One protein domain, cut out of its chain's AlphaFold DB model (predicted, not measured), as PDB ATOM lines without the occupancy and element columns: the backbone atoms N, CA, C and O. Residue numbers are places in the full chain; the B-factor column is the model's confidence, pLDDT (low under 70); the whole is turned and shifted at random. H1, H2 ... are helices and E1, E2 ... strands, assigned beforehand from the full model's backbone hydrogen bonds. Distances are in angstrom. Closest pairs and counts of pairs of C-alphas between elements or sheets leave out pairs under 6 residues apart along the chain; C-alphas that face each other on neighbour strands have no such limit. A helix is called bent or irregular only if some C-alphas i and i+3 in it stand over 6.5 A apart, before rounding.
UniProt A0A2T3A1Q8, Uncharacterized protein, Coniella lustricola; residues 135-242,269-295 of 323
ATOM      1  N   PRO A 135     -61.102 -28.370  49.394       92.94
ATOM      2  CA  PRO A 135     -60.515 -28.383  50.740       92.94
ATOM      3  C   PRO A 135     -61.161 -27.417  51.749       92.94
ATOM      4  O   PRO A 135     -60.828 -27.473  52.927       92.94
ATOM      5  N   GLU A 136     -62.100 -26.559  51.350       91.69
ATOM      6  CA  GLU A 136     -62.623 -25.478  52.202       91.69
ATOM      7  C   GLU A 136     -63.372 -25.950  53.462       91.69
ATOM      8  O   GLU A 136     -63.540 -25.177  54.405       91.69
ATOM      9  N   ASN A 137     -63.790 -27.215  53.506       93.62
ATOM     10  CA  ASN A 137     -64.423 -27.838  54.670       93.62
ATOM     11  C   ASN A 137     -63.453 -28.367  55.737       93.62
ATOM     12  O   ASN A 137     -63.878 -29.097  56.641       93.62
ATOM     13  N   LYS A 138     -62.161 -28.042  55.638       95.12
ATOM     14  CA  LYS A 138     -61.118 -28.466  56.579       95.12
ATOM     15  C   LYS A 138     -60.433 -27.282  57.253       95.12
ATOM     16  O   LYS A 138     -60.337 -26.187  56.706       95.12
ATOM     17  N   LEU A 139     -59.929 -27.534  58.461       93.25
ATOM     18  CA  LEU A 139     -59.137 -26.579  59.228       93.25
ATOM     19  C   LEU A 139     -57.676 -26.626  58.763       93.25
ATOM     20  O   LEU A 139     -57.055 -27.686  58.838       93.25
ATOM     21  N   TYR A 140     -57.137 -25.478  58.338       93.88
ATOM     22  CA  TYR A 140     -55.739 -25.329  57.893       93.88
ATOM     23  C   TYR A 140     -54.942 -24.250  58.641       93.88
ATOM     24  O   TYR A 140     -53.728 -24.149  58.456       93.88
ATOM     25  N   ALA A 141     -55.585 -23.483  59.521       91.56
ATOM     26  CA  ALA A 141     -54.952 -22.456  60.344       91.56
ATOM     27  C   ALA A 141     -55.597 -22.415  61.736       91.56
ATOM     28  O   ALA A 141     -56.779 -22.725  61.873       91.56
ATOM     29  N   GLY A 142     -54.829 -22.020  62.749       89.50
ATOM     30  CA  GLY A 142     -55.261 -21.978  64.146       89.50
ATOM     31  C   GLY A 142     -54.235 -22.619  65.075       89.50
ATOM     32  O   GLY A 142     -53.090 -22.842  64.677       89.50
ATOM     33  N   GLU A 143     -54.665 -22.917  66.298       91.50
ATOM     34  CA  GLU A 143     -53.828 -23.581  67.299       91.50
ATOM     35  C   GLU A 143     -53.365 -24.973  66.823       91.50
ATOM     36  O   GLU A 143     -54.152 -25.704  66.200       91.50
ATOM     37  N   PRO A 144     -52.111 -25.369  67.117       92.75
ATOM     38  CA  PRO A 144     -51.605 -26.702  66.807       92.75
ATOM     39  C   PRO A 144     -52.514 -27.814  67.339       92.75
ATOM     40  O   PRO A 144     -52.928 -27.807  68.499       92.75
ATOM     41  N   SER A 145     -52.830 -28.787  66.487       93.12
ATOM     42  CA  SER A 145     -53.654 -29.940  66.849       93.12
ATOM     43  C   SER A 145     -53.437 -31.098  65.880       93.12
ATOM     44  O   SER A 145     -53.122 -30.892  64.708       93.12
ATOM     45  N   ALA A 146     -53.697 -32.322  66.346       93.62
ATOM     46  CA  ALA A 146     -53.583 -33.518  65.514       93.62
ATOM     47  C   ALA A 146     -54.517 -33.487  64.288       93.62
ATOM     48  O   ALA A 146     -54.155 -33.986  63.227       93.62
ATOM     49  N   GLU A 147     -55.708 -32.885  64.410       95.44
ATOM     50  CA  GLU A 147     -56.620 -32.701  63.272       95.44
ATOM     51  C   GLU A 147     -56.011 -31.774  62.216       95.44
ATOM     52  O   GLU A 147     -56.054 -32.080  61.025       95.44
ATOM     53  N   LEU A 148     -55.428 -30.654  62.649       95.31
ATOM     54  CA  LEU A 148     -54.791 -29.690  61.762       95.31
ATOM     55  C   LEU A 148     -53.613 -30.326  61.009       95.31
ATOM     56  O   LEU A 148     -53.513 -30.174  59.792       95.31
ATOM     57  N   ASP A 149     -52.768 -31.087  61.703       94.56
ATOM     58  CA  ASP A 149     -51.629 -31.771  61.086       94.56
ATOM     59  C   ASP A 149     -52.069 -32.881  60.128       94.56
ATOM     60  O   ASP A 149     -51.544 -32.977  59.020       94.56
ATOM     61  N   ALA A 150     -53.095 -33.659  60.487       96.19
ATOM     62  CA  ALA A 150     -53.673 -34.659  59.593       96.19
ATOM     63  C   ALA A 150     -54.301 -34.024  58.342       96.19
ATOM     64  O   ALA A 150     -54.192 -34.575  57.245       96.19
ATOM     65  N   ASN A 151     -54.934 -32.853  58.475       97.12
ATOM     66  CA  ASN A 151     -55.462 -32.113  57.331       97.12
ATOM     67  C   ASN A 151     -54.334 -31.651  56.405       97.12
ATOM     68  O   ASN A 151     -54.480 -31.781  55.188       97.12
ATOM     69  N   TRP A 152     -53.227 -31.136  56.950       96.81
ATOM     70  CA  TRP A 152     -52.050 -30.748  56.170       96.81
ATOM     71  C   TRP A 152     -51.366 -31.945  55.511       96.81
ATOM     72  O   TRP A 152     -51.000 -31.839  54.346       96.81
ATOM     73  N   GLU A 153     -51.261 -33.087  56.183       95.00
ATOM     74  CA  GLU A 153     -50.724 -34.313  55.585       95.00
ATOM     75  C   GLU A 153     -51.619 -34.811  54.441       95.00
ATOM     76  O   GLU A 153     -51.156 -35.035  53.326       95.00
ATOM     77  N   HIS A 154     -52.936 -34.877  54.663       95.44
ATOM     78  CA  HIS A 154     -53.897 -35.248  53.623       95.44
ATOM     79  C   HIS A 154     -53.930 -34.245  52.462       95.44
ATOM     80  O   HIS A 154     -54.237 -34.623  51.327       95.44
ATOM     81  N   LEU A 155     -53.625 -32.973  52.745       96.00
ATOM     82  CA  LEU A 155     -53.279 -31.994  51.732       96.00
ATOM     83  C   LEU A 155     -51.974 -32.492  51.091       96.00
ATOM     84  O   LEU A 155     -52.032 -33.241  50.140       96.00
ATOM     85  N   ILE A 156     -50.790 -32.160  51.576       95.38
ATOM     86  CA  ILE A 156     -49.536 -32.171  50.800       95.38
ATOM     87  C   ILE A 156     -48.621 -33.413  50.924       95.38
ATOM     88  O   ILE A 156     -47.481 -33.343  50.454       95.38
ATOM     89  N   GLY A 157     -49.060 -34.522  51.522       90.19
ATOM     90  CA  GLY A 157     -48.226 -35.709  51.789       90.19
ATOM     91  C   GLY A 157     -47.509 -36.259  50.548       90.19
ATOM     92  O   GLY A 157     -46.281 -36.230  50.471       90.19
ATOM     93  N   ASP A 158     -48.264 -36.615  49.506       88.81
ATOM     94  CA  ASP A 158     -47.752 -37.263  48.282       88.81
ATOM     95  C   ASP A 158     -47.215 -36.288  47.216       88.81
ATOM     96  O   ASP A 158     -47.275 -36.549  46.020       88.81
ATOM     97  N   ARG A 159     -46.726 -35.110  47.614       93.88
ATOM     98  CA  ARG A 159     -46.425 -33.987  46.696       93.88
ATOM     99  C   ARG A 159     -45.333 -34.228  45.643       93.88
ATOM    100  O   ARG A 159     -45.269 -33.456  44.686       93.88
ATOM    101  N   TYR A 160     -44.484 -35.239  45.822       95.25
ATOM    102  CA  TYR A 160     -43.381 -35.559  44.913       95.25
ATOM    103  C   TYR A 160     -43.573 -36.935  44.278       95.25
ATOM    104  O   TYR A 160     -43.911 -37.903  44.954       95.25
ATOM    105  N   PHE A 161     -43.298 -37.025  42.982       96.00
ATOM    106  CA  PHE A 161     -43.481 -38.217  42.165       96.00
ATOM    107  C   PHE A 161     -42.337 -38.373  41.157       96.00
ATOM    108  O   PHE A 161     -41.556 -37.449  40.922       96.00
ATOM    109  N   SER A 162     -42.209 -39.564  40.572       96.69
ATOM    110  CA  SER A 162     -41.243 -39.808  39.501       96.69
ATOM    111  C   SER A 162     -41.721 -39.230  38.173       96.69
ATOM    112  O   SER A 162     -42.917 -39.273  37.871       96.69
ATOM    113  N   ILE A 163     -40.791 -38.722  37.367       96.94
ATOM    114  CA  ILE A 163     -41.050 -38.279  35.988       96.94
ATOM    115  C   ILE A 163     -40.163 -39.032  34.995       96.94
ATOM    116  O   ILE A 163     -39.130 -39.586  35.382       96.94
ATOM    117  N   SER A 164     -40.597 -39.103  33.735       96.31
ATOM    118  CA  SER A 164     -39.851 -39.785  32.671       96.31
ATOM    119  C   SER A 164     -38.673 -38.943  32.173       96.31
ATOM    120  O   SER A 164     -38.609 -37.739  32.421       96.31
ATOM    121  N   GLU A 165     -37.754 -39.571  31.433       95.81
ATOM    122  CA  GLU A 165     -36.688 -38.866  30.702       95.81
ATOM    123  C   GLU A 165     -37.272 -37.789  29.774       95.81
ATOM    124  O   GLU A 165     -36.782 -36.666  29.762       95.81
ATOM    125  N   ASP A 166     -38.356 -38.102  29.054       96.12
ATOM    126  CA  ASP A 166     -39.019 -37.158  28.145       96.12
ATOM    127  C   ASP A 166     -39.635 -35.970  28.901       96.12
ATOM    128  O   ASP A 166     -39.484 -34.826  28.478       96.12
ATOM    129  N   GLU A 167     -40.287 -36.217  30.045       96.56
ATOM    130  CA  GLU A 167     -40.834 -35.154  30.902       96.56
ATOM    131  C   GLU A 167     -39.709 -34.271  31.478       96.56
ATOM    132  O   GLU A 167     -39.849 -33.050  31.539       96.56
ATOM    133  N   ALA A 168     -38.577 -34.866  31.870       96.75
ATOM    134  CA  ALA A 168     -37.409 -34.137  32.365       96.75
ATOM    135  C   ALA A 168     -36.709 -33.329  31.256       96.75
ATOM    136  O   ALA A 168     -36.264 -32.202  31.490       96.75
ATOM    137  N   LEU A 169     -36.628 -33.883  30.044       96.38
ATOM    138  CA  LEU A 169     -36.082 -33.212  28.867       96.38
ATOM    139  C   LEU A 169     -36.958 -32.028  28.441       96.38
ATOM    140  O   LEU A 169     -36.415 -30.971  28.134       96.38
ATOM    141  N   ASP A 170     -38.284 -32.166  28.462       94.94
ATOM    142  CA  ASP A 170     -39.211 -31.059  28.188       94.94
ATOM    143  C   ASP A 170     -39.081 -29.943  29.237       94.94
ATOM    144  O   ASP A 170     -38.969 -28.767  28.887       94.94
ATOM    145  N   ALA A 171     -39.006 -30.305  30.523       95.12
ATOM    146  CA  ALA A 171     -38.936 -29.337  31.617       95.12
ATOM    147  C   ALA A 171     -37.590 -28.594  31.705       95.12
ATOM    148  O   ALA A 171     -37.556 -27.403  32.030       95.12
ATOM    149  N   TRP A 172     -36.470 -29.286  31.461       96.19
ATOM    150  CA  TRP A 172     -35.129 -28.767  31.771       96.19
ATOM    151  C   TRP A 172     -34.127 -28.835  30.613       96.19
ATOM    152  O   TRP A 172     -33.028 -28.280  30.725       96.19
ATOM    153  N   GLY A 173     -34.465 -29.483  29.501       96.06
ATOM    154  CA  GLY A 173     -33.563 -29.664  28.365       96.06
ATOM    155  C   GLY A 173     -32.274 -30.385  28.766       96.06
ATOM    156  O   GLY A 173     -32.281 -31.393  29.475       96.06
ATOM    157  N   GLU A 174     -31.133 -29.839  28.350       95.38
ATOM    158  CA  GLU A 174     -29.818 -30.407  28.683       95.38
ATOM    159  C   GLU A 174     -29.487 -30.351  30.179       95.38
ATOM    160  O   GLU A 174     -28.702 -31.160  30.670       95.38
ATOM    161  N   ARG A 175     -30.128 -29.452  30.938       96.69
ATOM    162  CA  ARG A 175     -29.922 -29.354  32.390       96.69
ATOM    163  C   ARG A 175     -30.550 -30.500  33.170       96.69
ATOM    164  O   ARG A 175     -30.322 -30.594  34.369       96.69
ATOM    165  N   ARG A 176     -31.330 -31.379  32.531       95.56
ATOM    166  CA  ARG A 176     -31.959 -32.517  33.217       95.56
ATOM    167  C   ARG A 176     -30.949 -33.375  33.984       95.56
ATOM    168  O   ARG A 176     -31.284 -33.882  35.043       95.56
ATOM    169  N   HIS A 177     -29.706 -33.486  33.508       93.88
ATOM    170  CA  HIS A 177     -28.657 -34.249  34.189       93.88
ATOM    171  C   HIS A 177     -28.302 -33.711  35.588       93.88
ATOM    172  O   HIS A 177     -27.856 -34.491  36.421       93.88
ATOM    173  N   ASP A 178     -28.576 -32.434  35.881       95.44
ATOM    174  CA  ASP A 178     -28.397 -31.846  37.218       95.44
ATOM    175  C   ASP A 178     -29.475 -32.310  38.222       95.44
ATOM    176  O   ASP A 178     -29.340 -32.089  39.424       95.44
ATOM    177  N   TYR A 179     -30.563 -32.917  37.734       96.06
ATOM    178  CA  TYR A 179     -31.772 -33.239  38.503       96.06
ATOM    179  C   TYR A 179     -32.027 -34.741  38.654       96.06
ATOM    180  O   TYR A 179     -33.128 -35.151  39.030       96.06
ATOM    181  N   ILE A 180     -31.025 -35.568  38.353       95.81
ATOM    182  CA  ILE A 180     -31.098 -37.010  38.587       95.81
ATOM    183  C   ILE A 180     -31.258 -37.264  40.092       95.81
ATOM    184  O   ILE A 180     -30.550 -36.702  40.926       95.81
ATOM    185  N   ASP A 181     -32.206 -38.128  40.446       95.38
ATOM    186  CA  ASP A 181     -32.389 -38.586  41.817       95.38
ATOM    187  C   ASP A 181     -31.304 -39.614  42.154       95.38
ATOM    188  O   ASP A 181     -31.383 -40.789  41.788       95.38
ATOM    189  N   GLU A 182     -30.278 -39.151  42.857       92.69
ATOM    190  CA  GLU A 182     -29.090 -39.939  43.181       92.69
ATOM    191  C   GLU A 182     -29.347 -41.098  44.152       92.69
ATOM    192  O   GLU A 182     -28.540 -42.021  44.235       92.69
ATOM    193  N   GLU A 183     -30.462 -41.079  44.884       91.69
ATOM    194  CA  GLU A 183     -30.826 -42.137  45.828       91.69
ATOM    195  C   GLU A 183     -31.670 -43.216  45.132       91.69
ATOM    196  O   GLU A 183     -31.456 -44.423  45.303       91.69
ATOM    197  N   ARG A 184     -32.641 -42.785  44.322       92.31
ATOM    198  CA  ARG A 184     -33.695 -43.650  43.769       92.31
ATOM    199  C   ARG A 184     -33.520 -43.969  42.285       92.31
ATOM    200  O   ARG A 184     -34.228 -44.845  41.782       92.31
ATOM    201  N   GLY A 185     -32.614 -43.284  41.589       93.69
ATOM    202  CA  GLY A 185     -32.511 -43.282  40.130       93.69
ATOM    203  C   GLY A 185     -33.677 -42.546  39.457       93.69
ATOM    204  O   GLY A 185     -34.721 -42.284  40.072       93.69
ATOM    205  N   GLY A 186     -33.521 -42.229  38.172       95.56
ATOM    206  CA  GLY A 186     -34.479 -41.437  37.400       95.56
ATOM    207  C   GLY A 186     -34.574 -39.998  37.906       95.56
ATOM    208  O   GLY A 186     -33.581 -39.419  38.333       95.56
ATOM    209  N   TYR A 187     -35.785 -39.446  37.905       96.94
ATOM    210  CA  TYR A 187     -36.065 -38.066  38.303       96.94
ATOM    211  C   TYR A 187     -37.177 -38.021  39.348       96.94
ATOM    212  O   TYR A 187     -38.157 -38.762  39.237       96.94
ATOM    213  N   THR A 188     -37.052 -37.137  40.339       96.50
ATOM    214  CA  THR A 188     -38.129 -36.804  41.285       96.50
ATOM    215  C   THR A 188     -38.508 -35.344  41.109       96.50
ATOM    216  O   THR A 188     -37.656 -34.464  41.199       96.50
ATOM    217  N   ALA A 189     -39.793 -35.081  40.896       96.19
ATOM    218  CA  ALA A 189     -40.328 -33.733  40.781       96.19
ATOM    219  C   ALA A 189     -41.677 -33.625  41.495       96.19
ATOM    220  O   ALA A 189     -42.282 -34.618  41.893       96.19
ATOM    221  N   GLY A 190     -42.149 -32.400  41.683       95.56
ATOM    222  CA  GLY A 190     -43.473 -32.109  42.220       95.56
ATOM    223  C   GLY A 190     -44.031 -30.871  41.540       95.56
ATOM    224  O   GLY A 190     -43.275 -30.069  40.990       95.56
ATOM    225  N   LEU A 191     -45.352 -30.703  41.570       96.69
ATOM    226  CA  LEU A 191     -45.948 -29.457  41.093       96.69
ATOM    227  C   LEU A 191     -45.656 -28.337  42.100       96.69
ATOM    228  O   LEU A 191     -45.821 -28.523  43.308       96.69
ATOM    229  N   ASP A 192     -45.284 -27.165  41.589       96.31
ATOM    230  CA  ASP A 192     -44.888 -25.994  42.384       96.31
ATOM    231  C   ASP A 192     -45.935 -25.586  43.439       96.31
ATOM    232  O   ASP A 192     -45.591 -25.239  44.568       96.31
ATOM    233  N   VAL A 193     -47.229 -25.739  43.130       96.75
ATOM    234  CA  VAL A 193     -48.329 -25.488  44.080       96.75
ATOM    235  C   VAL A 193     -48.193 -26.307  45.369       96.75
ATOM    236  O   VAL A 193     -48.456 -25.801  46.460       96.75
ATOM    237  N   PHE A 194     -47.743 -27.563  45.287       97.56
ATOM    238  CA  PHE A 194     -47.610 -28.426  46.461       97.56
ATOM    239  C   PHE A 194     -46.311 -28.187  47.225       97.56
ATOM    240  O   PHE A 194     -46.310 -28.320  48.448       97.56
ATOM    241  N   HIS A 195     -45.230 -27.797  46.542       95.88
ATOM    242  CA  HIS A 195     -44.010 -27.348  47.213       95.88
ATOM    243  C   HIS A 195     -44.250 -26.029  47.961       95.88
ATOM    244  O   HIS A 195     -43.913 -25.917  49.136       95.88
ATOM    245  N   THR A 196     -44.947 -25.074  47.342       97.50
ATOM    246  CA  THR A 196     -45.309 -23.798  47.975       97.50
ATOM    247  C   THR A 196     -46.222 -24.004  49.191       97.50
ATOM    248  O   THR A 196     -45.993 -23.411  50.247       97.50
ATOM    249  N   LEU A 197     -47.214 -24.901  49.103       97.81
ATOM    250  CA  LEU A 197     -48.036 -25.284  50.260       97.81
ATOM    251  C   LEU A 197     -47.221 -25.998  51.351       97.81
ATOM    252  O   LEU A 197     -47.490 -25.802  52.534       97.81
ATOM    253  N   HIS A 198     -46.214 -26.793  50.982       94.38
ATOM    254  CA  HIS A 198     -45.271 -27.370  51.940       94.38
ATOM    255  C   HIS A 198     -44.477 -26.295  52.682       94.38
ATOM    256  O   HIS A 198     -44.455 -26.322  53.910       94.38
ATOM    257  N   CYS A 199     -43.924 -25.310  51.975       94.31
ATOM    258  CA  CYS A 199     -43.257 -24.165  52.593       94.31
ATOM    259  C   CYS A 199     -44.194 -23.401  53.543       94.31
ATOM    260  O   CYS A 199     -43.793 -23.022  54.644       94.31
ATOM    261  N   LEU A 200     -45.463 -23.216  53.159       96.00
ATOM    262  CA  LEU A 200     -46.456 -22.558  54.011       96.00
ATOM    263  C   LEU A 200     -46.725 -23.364  55.292       96.00
ATOM    264  O   LEU A 200     -46.808 -22.785  56.375       96.00
ATOM    265  N   ASN A 201     -46.805 -24.693  55.189       94.06
ATOM    266  CA  ASN A 201     -46.944 -25.566  56.351       94.06
ATOM    267  C   ASN A 201     -45.713 -25.515  57.272       94.06
ATOM    268  O   ASN A 201     -45.872 -25.460  58.489       94.06
ATOM    269  N   GLN A 202     -44.497 -25.477  56.714       90.44
ATOM    270  CA  GLN A 202     -43.272 -25.331  57.513       90.44
ATOM    271  C   GLN A 202     -43.272 -24.016  58.300       90.44
ATOM    272  O   GLN A 202     -42.956 -24.010  59.489       90.44
ATOM    273  N   ILE A 203     -43.713 -22.911  57.687       91.50
ATOM    274  CA  ILE A 203     -43.869 -21.630  58.394       91.50
ATOM    275  C   ILE A 203     -44.924 -21.743  59.494       91.50
ATOM    276  O   ILE A 203     -44.664 -21.318  60.616       91.50
ATOM    277  N   ARG A 204     -46.092 -22.337  59.207       92.81
ATOM    278  CA  ARG A 204     -47.136 -22.579  60.218       92.81
ATOM    279  C   ARG A 204     -46.565 -23.313  61.433       92.81
ATOM    280  O   ARG A 204     -46.824 -22.905  62.558       92.81
ATOM    281  N   MET A 205     -45.781 -24.366  61.211       90.06
ATOM    282  CA  MET A 205     -45.154 -25.140  62.285       90.06
ATOM    283  C   MET A 205     -44.084 -24.328  63.031       90.06
ATOM    284  O   MET A 205     -44.032 -24.356  64.259       90.06
ATOM    285  N   ALA A 206     -43.283 -23.534  62.318       87.56
ATOM    286  CA  ALA A 206     -42.275 -22.658  62.912       87.56
ATOM    287  C   ALA A 206     -42.863 -21.535  63.793       87.56
ATOM    288  O   ALA A 206     -42.160 -21.022  64.660       87.56
ATOM    289  N   LEU A 207     -44.138 -21.165  63.605       89.25
ATOM    290  CA  LEU A 207     -44.852 -20.209  64.465       89.25
ATOM    291  C   LEU A 207     -45.302 -20.807  65.811       89.25
ATOM    292  O   LEU A 207     -45.751 -20.060  66.678       89.25
ATOM    293  N   SER A 208     -45.189 -22.124  66.007       90.00
ATOM    294  CA  SER A 208     -45.522 -22.800  67.273       90.00
ATOM    295  C   SER A 208     -44.414 -23.774  67.694       90.00
ATOM    296  O   SER A 208     -44.651 -24.986  67.797       90.00
ATOM    297  N   PRO A 209     -43.184 -23.274  67.913       84.12
ATOM    298  CA  PRO A 209     -42.020 -24.115  68.150       84.12
ATOM    299  C   PRO A 209     -42.171 -24.974  69.407       84.12
ATOM    300  O   PRO A 209     -41.724 -26.115  69.398       84.12
ATOM    301  N   GLU A 210     -42.846 -24.498  70.453       84.44
ATOM    302  CA  GLU A 210     -43.095 -25.261  71.682       84.44
ATOM    303  C   GLU A 210     -43.895 -26.534  71.388       84.44
ATOM    304  O   GLU A 210     -43.613 -27.589  71.943       84.44
ATOM    305  N   HIS A 211     -44.862 -26.476  70.472       86.19
ATOM    306  CA  HIS A 211     -45.612 -27.664  70.090       86.19
ATOM    307  C   HIS A 211     -44.745 -28.605  69.246       86.19
ATOM    308  O   HIS A 211     -44.538 -29.757  69.618       86.19
ATOM    309  N   TYR A 212     -44.199 -28.136  68.125       83.38
ATOM    310  CA  TYR A 212     -43.592 -29.043  67.145       83.38
ATOM    311  C   TYR A 212     -42.183 -29.524  67.512       83.38
ATOM    312  O   TYR A 212     -41.823 -30.642  67.145       83.38
ATOM    313  N   SER A 213     -41.411 -28.752  68.288       74.88
ATOM    314  CA  SER A 213     -40.089 -29.194  68.765       74.88
ATOM    315  C   SER A 213     -40.182 -30.367  69.746       74.88
ATOM    316  O   SER A 213     -39.340 -31.263  69.718       74.88
ATOM    317  N   HIS A 214     -41.231 -30.418  70.574       59.78
ATOM    318  CA  HIS A 214     -41.436 -31.494  71.547       59.78
ATOM    319  C   HIS A 214     -41.970 -32.796  70.933       59.78
ATOM    320  O   HIS A 214     -41.806 -33.855  71.536       59.78
ATOM    321  N   HIS A 215     -42.559 -32.748  69.735       59.03
ATOM    322  CA  HIS A 215     -43.137 -33.926  69.075       59.03
ATOM    323  C   HIS A 215     -42.167 -34.638  68.122       59.03
ATOM    324  O   HIS A 215     -42.577 -35.560  67.420       59.03
ATOM    325  N   GLY A 216     -40.891 -34.229  68.078       53.53
ATOM    326  CA  GLY A 216     -39.874 -34.875  67.236       53.53
ATOM    327  C   GLY A 216     -40.206 -34.838  65.743       53.53
ATOM    328  O   GLY A 216     -39.659 -35.622  64.969       53.53
ATOM    329  N   MET A 217     -41.115 -33.946  65.341       55.09
ATOM    330  CA  MET A 217     -41.425 -33.734  63.938       55.09
ATOM    331  C   MET A 217     -40.152 -33.216  63.269       55.09
ATOM    332  O   MET A 217     -39.495 -32.345  63.850       55.09
ATOM    333  N   PRO A 218     -39.790 -33.719  62.075       52.97
ATOM    334  CA  PRO A 218     -38.720 -33.155  61.270       52.97
ATOM    335  C   PRO A 218     -39.206 -31.806  60.746       52.97
ATOM    336  O   PRO A 218     -39.552 -31.637  59.579       52.97
ATOM    337  N   VAL A 219     -39.322 -30.843  61.649       54.91
ATOM    338  CA  VAL A 219     -39.406 -29.463  61.256       54.91
ATOM    339  C   VAL A 219     -38.001 -29.160  60.783       54.91
ATOM    340  O   VAL A 219     -37.043 -29.220  61.558       54.91
ATOM    341  N   GLU A 220     -37.851 -28.873  59.498       57.00
ATOM    342  CA  GLU A 220     -36.624 -28.273  58.999       57.00
ATOM    343  C   GLU A 220     -36.586 -26.820  59.509       57.00
ATOM    344  O   GLU A 220     -36.612 -25.863  58.757       57.00
ATOM    345  N   THR A 221     -36.603 -26.623  60.829       56.81
ATOM    346  CA  THR A 221     -36.679 -25.333  61.536       56.81
ATOM    347  C   THR A 221     -35.322 -24.657  61.656       56.81
ATOM    348  O   THR A 221     -35.052 -23.922  62.606       56.81
ATOM    349  N   GLY A 222     -34.437 -24.874  60.687       63.31
ATOM    350  CA  GLY A 222     -33.320 -23.958  60.522       63.31
ATOM    351  C   GLY A 222     -33.883 -22.581  60.176       63.31
ATOM    352  O   GLY A 222     -34.739 -22.472  59.298       63.31
ATOM    353  N   SER A 223     -33.387 -21.517  60.812       70.69
ATOM    354  CA  SER A 223     -33.711 -20.140  60.401       70.69
ATOM    355  C   SER A 223     -33.499 -19.930  58.893       70.69
ATOM    356  O   SER A 223     -34.242 -19.181  58.262       70.69
ATOM    357  N   SER A 224     -32.540 -20.652  58.304       79.69
ATOM    358  CA  SER A 224     -32.280 -20.717  56.867       79.69
ATOM    359  C   SER A 224     -33.425 -21.330  56.056       79.69
ATOM    360  O   SER A 224     -33.810 -20.756  55.041       79.69
ATOM    361  N   HIS A 225     -33.990 -22.460  56.481       84.44
ATOM    362  CA  HIS A 225     -35.068 -23.134  55.757       84.44
ATOM    363  C   HIS A 225     -36.380 -22.343  55.875       84.44
ATOM    364  O   HIS A 225     -37.047 -22.124  54.866       84.44
ATOM    365  N   THR A 226     -36.699 -21.792  57.054       86.44
ATOM    366  CA  THR A 226     -37.829 -20.855  57.211       86.44
ATOM    367  C   THR A 226     -37.672 -19.629  56.304       86.44
ATOM    368  O   THR A 226     -38.633 -19.219  55.650       86.44
ATOM    369  N   ALA A 227     -36.465 -19.058  56.207       88.12
ATOM    370  CA  ALA A 227     -36.190 -17.935  55.310       88.12
ATOM    371  C   ALA A 227     -36.349 -18.316  53.827       88.12
ATOM    372  O   ALA A 227     -36.950 -17.559  53.064       88.12
ATOM    373  N   HIS A 228     -35.877 -19.498  53.426       92.00
ATOM    374  CA  HIS A 228     -36.083 -20.029  52.075       92.00
ATOM    375  C   HIS A 228     -37.576 -20.217  51.763       92.00
ATOM    376  O   HIS A 228     -38.022 -19.819  50.689       92.00
ATOM    377  N   CYS A 229     -38.354 -20.767  52.702       92.75
ATOM    378  CA  CYS A 229     -39.791 -20.978  52.542       92.75
ATOM    379  C   CYS A 229     -40.531 -19.652  52.335       92.75
ATOM    380  O   CYS A 229     -41.361 -19.537  51.434       92.75
ATOM    381  N   LEU A 230     -40.207 -18.640  53.146       95.00
ATOM    382  CA  LEU A 230     -40.764 -17.293  53.002       95.00
ATOM    383  C   LEU A 230     -40.441 -16.698  51.630       95.00
ATOM    384  O   LEU A 230     -41.315 -16.123  50.982       95.00
ATOM    385  N   GLU A 231     -39.203 -16.866  51.173       96.06
ATOM    386  CA  GLU A 231     -38.761 -16.354  49.882       96.06
ATOM    387  C   GLU A 231     -39.429 -17.082  48.705       96.06
ATOM    388  O   GLU A 231     -39.873 -16.428  47.760       96.06
ATOM    389  N   ALA A 232     -39.592 -18.405  48.785       95.12
ATOM    390  CA  ALA A 232     -40.302 -19.196  47.783       95.12
ATOM    391  C   ALA A 232     -41.773 -18.764  47.659       95.12
ATOM    392  O   ALA A 232     -42.246 -18.481  46.560       95.12
ATOM    393  N   ILE A 233     -42.479 -18.610  48.786       98.00
ATOM    394  CA  ILE A 233     -43.876 -18.144  48.800       98.00
ATOM    395  C   ILE A 233     -43.988 -16.725  48.233       98.00
ATOM    396  O   ILE A 233     -44.877 -16.451  47.426       98.00
ATOM    397  N   ARG A 234     -43.078 -15.815  48.608       97.94
ATOM    398  CA  ARG A 234     -43.046 -14.448  48.066       97.94
ATOM    399  C   ARG A 234     -42.876 -14.464  46.543       97.94
ATOM    400  O   ARG A 234     -43.596 -13.749  45.840       97.94
ATOM    401  N   GLN A 235     -41.933 -15.253  46.024       97.81
ATOM    402  CA  GLN A 235     -41.712 -15.395  44.583       97.81
ATOM    403  C   GLN A 235     -42.942 -15.973  43.881       97.81
ATOM    404  O   GLN A 235     -43.384 -15.388  42.894       97.81
ATOM    405  N   HIS A 236     -43.546 -17.029  44.431       97.19
ATOM    406  CA  HIS A 236     -44.762 -17.641  43.898       97.19
ATOM    407  C   HIS A 236     -45.905 -16.621  43.782       97.19
ATOM    408  O   HIS A 236     -46.467 -16.433  42.705       97.19
ATOM    409  N   ILE A 237     -46.199 -15.872  44.852       97.56
ATOM    410  CA  ILE A 237     -47.273 -14.864  44.857       97.56
ATOM    411  C   ILE A 237     -47.056 -13.794  43.775       97.56
ATOM    412  O   ILE A 237     -47.999 -13.430  43.072       97.56
ATOM    413  N   GLN A 238     -45.828 -13.292  43.608       97.44
ATOM    414  CA  GLN A 238     -45.540 -12.268  42.591       97.44
ATOM    415  C   GLN A 238     -45.500 -12.833  41.170       97.44
ATOM    416  O   GLN A 238     -45.812 -12.105  40.235       97.44
ATOM    417  N   CYS A 239     -45.110 -14.100  41.005       95.75
ATOM    418  CA  CYS A 239     -45.063 -14.765  39.709       95.75
ATOM    419  C   CYS A 239     -46.464 -14.881  39.101       95.75
ATOM    420  O   CYS A 239     -46.662 -14.488  37.954       95.75
ATOM    421  N   TYR A 240     -47.444 -15.348  39.883       93.50
ATOM    422  CA  TYR A 240     -48.832 -15.437  39.416       93.50
ATOM    423  C   TYR A 240     -49.546 -14.081  39.413       93.50
ATOM    424  O   TYR A 240     -50.423 -13.865  38.581       93.50
ATOM    425  N   GLY A 241     -49.186 -13.171  40.327       94.44
ATOM    426  CA  GLY A 241     -49.536 -11.751  40.240       94.44
ATOM    427  C   GLY A 241     -51.031 -11.472  40.060       94.44
ATOM    428  O   GLY A 241     -51.410 -10.748  39.142       94.44
ATOM    429  N   SER A 242     -51.888 -12.055  40.909       94.38
ATOM    430  CA  SER A 242     -53.344 -11.903  40.775       94.38
ATOM    431  C   SER A 242     -53.770 -10.433  40.706       94.38
ATOM    432  O   SER A 242     -53.426  -9.628  41.571       94.38
ATOM    433  N   ASP A 269     -58.666 -26.178  39.326       95.88
ATOM    434  CA  ASP A 269     -59.305 -27.117  40.244       95.88
ATOM    435  C   ASP A 269     -58.226 -27.840  41.052       95.88
ATOM    436  O   ASP A 269     -57.436 -28.650  40.553       95.88
ATOM    437  N   PHE A 270     -58.176 -27.507  42.336       95.81
ATOM    438  CA  PHE A 270     -57.159 -28.025  43.231       95.81
ATOM    439  C   PHE A 270     -57.351 -29.519  43.528       95.81
ATOM    440  O   PHE A 270     -56.372 -30.232  43.750       95.81
ATOM    441  N   THR A 271     -58.593 -30.012  43.494       95.38
ATOM    442  CA  THR A 271     -58.903 -31.440  43.660       95.38
ATOM    443  C   THR A 271     -58.381 -32.228  42.476       95.38
ATOM    444  O   THR A 271     -57.696 -33.227  42.669       95.38
ATOM    445  N   TYR A 272     -58.578 -31.717  41.261       95.88
ATOM    446  CA  TYR A 272     -58.000 -32.316  40.062       95.88
ATOM    447  C   TYR A 272     -56.469 -32.430  40.155       95.88
ATOM    448  O   TYR A 272     -55.903 -33.491  39.890       95.88
ATOM    449  N   LEU A 273     -55.785 -31.359  40.576       96.12
ATOM    450  CA  LEU A 273     -54.326 -31.373  40.755       96.12
ATOM    451  C   LEU A 273     -53.886 -32.358  41.847       96.12
ATOM    452  O   LEU A 273     -52.872 -33.042  41.692       96.12
ATOM    453  N   ARG A 274     -54.639 -32.435  42.951       95.94
ATOM    454  CA  ARG A 274     -54.371 -33.369  44.052       95.94
ATOM    455  C   ARG A 274     -54.490 -34.815  43.585       95.94
ATOM    456  O   ARG A 274     -53.600 -35.617  43.865       95.94
ATOM    457  N   ASP A 275     -55.562 -35.128  42.873       95.06
ATOM    458  CA  ASP A 275     -55.833 -36.466  42.362       95.06
ATOM    459  C   ASP A 275     -54.803 -36.868  41.308       95.06
ATOM    460  O   ASP A 275     -54.315 -37.995  41.331       95.06
ATOM    461  N   PHE A 276     -54.398 -35.940  40.434       95.69
ATOM    462  CA  PHE A 276     -53.309 -36.174  39.489       95.69
ATOM    463  C   PHE A 276     -52.026 -36.609  40.203       95.69
ATOM    464  O   PHE A 276     -51.458 -37.644  39.864       95.69
ATOM    465  N   VAL A 277     -51.585 -35.865  41.220       95.44
ATOM    466  CA  VAL A 277     -50.351 -36.193  41.946       95.44
ATOM    467  C   VAL A 277     -50.461 -37.523  42.697       95.44
ATOM    468  O   VAL A 277     -49.524 -38.314  42.660       95.44
ATOM    469  N   ARG A 278     -51.620 -37.840  43.285       94.38
ATOM    470  CA  ARG A 278     -51.856 -39.160  43.898       94.38
ATOM    471  C   ARG A 278     -51.784 -40.300  42.890       94.38
ATOM    472  O   ARG A 278     -51.199 -41.335  43.175       94.38
ATOM    473  N   ARG A 279     -52.318 -40.105  41.685       95.19
ATOM    474  CA  ARG A 279     -52.217 -41.084  40.591       95.19
ATOM    475  C   ARG A 279     -50.789 -41.247  40.064       95.19
ATOM    476  O   ARG A 279     -50.493 -42.264  39.447       95.19
ATOM    477  N   ARG A 280     -49.906 -40.273  40.308       95.75
ATOM    478  CA  ARG A 280     -48.462 -40.351  40.028       95.75
ATOM    479  C   ARG A 280     -47.658 -41.004  41.157       95.75
ATOM    480  O   ARG A 280     -46.475 -41.279  40.954       95.75
ATOM    481  N   ALA A 281     -48.256 -41.222  42.329       92.50
ATOM    482  CA  ALA A 281     -47.597 -41.884  43.448       92.50
ATOM    483  C   ALA A 281     -47.286 -43.354  43.125       92.50
ATOM    484  O   ALA A 281     -47.762 -43.911  42.134       92.50
ATOM    485  N   VAL A 282     -46.471 -43.984  43.973       87.25
ATOM    486  CA  VAL A 282     -46.222 -45.430  43.900       87.25
ATOM    487  C   VAL A 282     -47.573 -46.150  44.005       87.25
ATOM    488  O   VAL A 282     -48.390 -45.783  44.841       87.25
ATOM    489  N   ASP A 283     -47.819 -47.111  43.113       88.88
ATOM    490  CA  ASP A 283     -49.093 -47.837  42.929       88.88
ATOM    491  C   ASP A 283     -50.233 -47.058  42.238       88.88
ATOM    492  O   ASP A 283     -51.310 -47.611  42.004       88.88
ATOM    493  N   GLY A 284     -50.002 -45.801  41.852       93.38
ATOM    494  CA  GLY A 284     -50.935 -45.025  41.038       93.38
ATOM    495  C   GLY A 284     -50.934 -45.438  39.559       93.38
ATOM    496  O   GLY A 284     -49.937 -45.914  39.018       93.38
ATOM    497  N   ASP A 285     -52.055 -45.228  38.867       95.69
ATOM    498  CA  ASP A 285     -52.232 -45.616  37.460       95.69
ATOM    499  C   ASP A 285     -51.454 -44.737  36.463       95.69
ATOM    500  O   ASP A 285     -51.302 -45.110  35.302       95.69
ATOM    501  N   LEU A 286     -50.947 -43.584  36.908       95.19
ATOM    502  CA  LEU A 286     -50.070 -42.700  36.136       95.19
ATOM    503  C   LEU A 286     -48.605 -42.775  36.595       95.19
ATOM    504  O   LEU A 286     -47.794 -41.948  36.172       95.19
ATOM    505  N   TYR A 287     -48.256 -43.727  37.465       96.12
ATOM    506  CA  TYR A 287     -46.898 -43.893  37.968       96.12
ATOM    507  C   TYR A 287     -45.883 -44.083  36.832       96.12
ATOM    508  O   TYR A 287     -46.078 -44.891  35.923       96.12
ATOM    509  N   VAL A 288     -44.757 -43.371  36.915       96.25
ATOM    510  CA  VAL A 288     -43.634 -43.541  35.988       96.25
ATOM    511  C   VAL A 288     -42.548 -44.373  36.651       96.25
ATOM    512  O   VAL A 288     -42.003 -44.000  37.692       96.25
ATOM    513  N   HIS A 289     -42.200 -45.497  36.028       96.12
ATOM    514  CA  HIS A 289     -41.103 -46.332  36.498       96.12
ATOM    515  C   HIS A 289     -39.774 -45.578  36.451       96.12
ATOM    516  O   HIS A 289     -39.432 -44.931  35.465       96.12
ATOM    517  N   ARG A 290     -39.019 -45.688  37.543       94.94
ATOM    518  CA  ARG A 290     -37.732 -45.012  37.702       94.94
ATOM    519  C   ARG A 290     -36.635 -45.766  36.964       94.94
ATOM    520  O   ARG A 290     -36.510 -46.982  37.130       94.94
ATOM    521  N   ASP A 291     -35.799 -45.036  36.232       93.88
ATOM    522  CA  ASP A 291     -34.577 -45.594  35.661       93.88
ATOM    523  C   ASP A 291     -33.486 -45.696  36.736       93.88
ATOM    524  O   ASP A 291     -32.781 -44.737  37.055       93.88
ATOM    525  N   LYS A 292     -33.348 -46.889  37.315       92.94
ATOM    526  CA  LYS A 292     -32.348 -47.163  38.355       92.94
ATOM    527  C   LYS A 292     -30.908 -47.116  37.839       92.94
ATOM    528  O   LYS A 292     -30.005 -46.995  38.662       92.94
ATOM    529  N   SER A 293     -30.685 -47.204  36.524       90.69
ATOM    530  CA  SER A 293     -29.336 -47.147  35.945       90.69
ATOM    531  C   SER A 293     -28.694 -45.765  36.082       90.69
ATOM    532  O   SER A 293     -27.472 -45.658  36.098       90.69
ATOM    533  N   LEU A 294     -29.508 -44.719  36.261       87.31
ATOM    534  CA  LEU A 294     -29.044 -43.346  36.461       87.31
ATOM    535  C   LEU A 294     -28.549 -43.061  37.890       87.31
ATOM    536  O   LEU A 294     -28.071 -41.969  38.162       87.31
ATOM    537  N   ARG A 295     -28.649 -44.015  38.820       85.62
ATOM    538  CA  ARG A 295     -28.225 -43.834  40.214       85.62
ATOM    539  C   ARG A 295     -26.692 -43.786  40.315       85.62
ATOM    540  O   ARG A 295     -26.055 -44.814  40.094       85.62
TER     541      ARG A 295
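Overview. This is residues 135 to 242 and 269 to 295 of the 323 residues of an uncharacterized protein of Coniella lustricola (UniProt A0A2T3A1Q8). H3 runs through the middle with H1 on one side and H5 on the other; H4 lies across one end of H3, and a short ladder of two antiparallel strands, E1 and E2, lies beyond its other end. H2 packs on E2, and H6 lies near E1 and the end of H1. The printed part has 135 residues, with six named helices and two named strands in the order H1 E1 H2 E2 H3 H4 H5 H6, mostly helix. It is only just compact, close to loose, with a radius of gyration of the C-alphas of 16.6 A and spans of 45 by 36 by 32 A.

Arrangement. H1, residues 146 to 156, touches H3, residues 192 to 206, at a shallow tilt of 23 degrees, opposite ways; their closest C-alphas, of Ile 156 and Phe 194, are 6.0 A apart. E1, residues 160 to 163, and E2, residues 187 to 190, are antiparallel neighbours, with N 161 and O 189 2.8 A apart, within hydrogen-bond range. The closest C-alphas of H2, residues 165 to 179, and E2 are those of Tyr 179 and Tyr 187, 6.5 A apart. H4, residues 209 to 214, is close to H3 but not clearly touching, with C-alphas 205 and 212 6.4 A apart at the closest. H5, residues 223 to 240, touches H3 at a steep tilt of 41 degrees, opposite ways, closest at the C-alphas of Cys 199 and Cys 229, 4.7 A. H6, residues 270 to 279, comes closest to E1 at the C-alphas of Phe 161 and Val 277, 7.2 A. Every O i to N i+4 pair is within hydrogen-bond range in H1, H3, H5 and H6; H2 has 5 of 11, beside 7 of 12 O i to N i+3 pairs, and H4 has 1 of 2.

Along the chain. H1, 15.3 A long, begins at C-alpha 146 (-53.583, -33.518, 65.514). H2 is irregular: C-alphas 171 and 174 are 9.6 A apart. H3 measures 21.0 A, H5 26.3 A and H6 14.2 A, ending at C-alpha 279 (-52.217, -41.084, 40.591).

Size, cuts and confidence. The C-alphas of Glu 143 and Ser 293, the two farthest apart, are 46.2 A apart. Residues 243 to 268 are not printed, and C-alphas 242 and 269 are 16.3 A apart across the cut. Of the links printed whole, none is long. Residues 280 to 295 hold no named element. Residues 214 to 222 are under pLDDT 70.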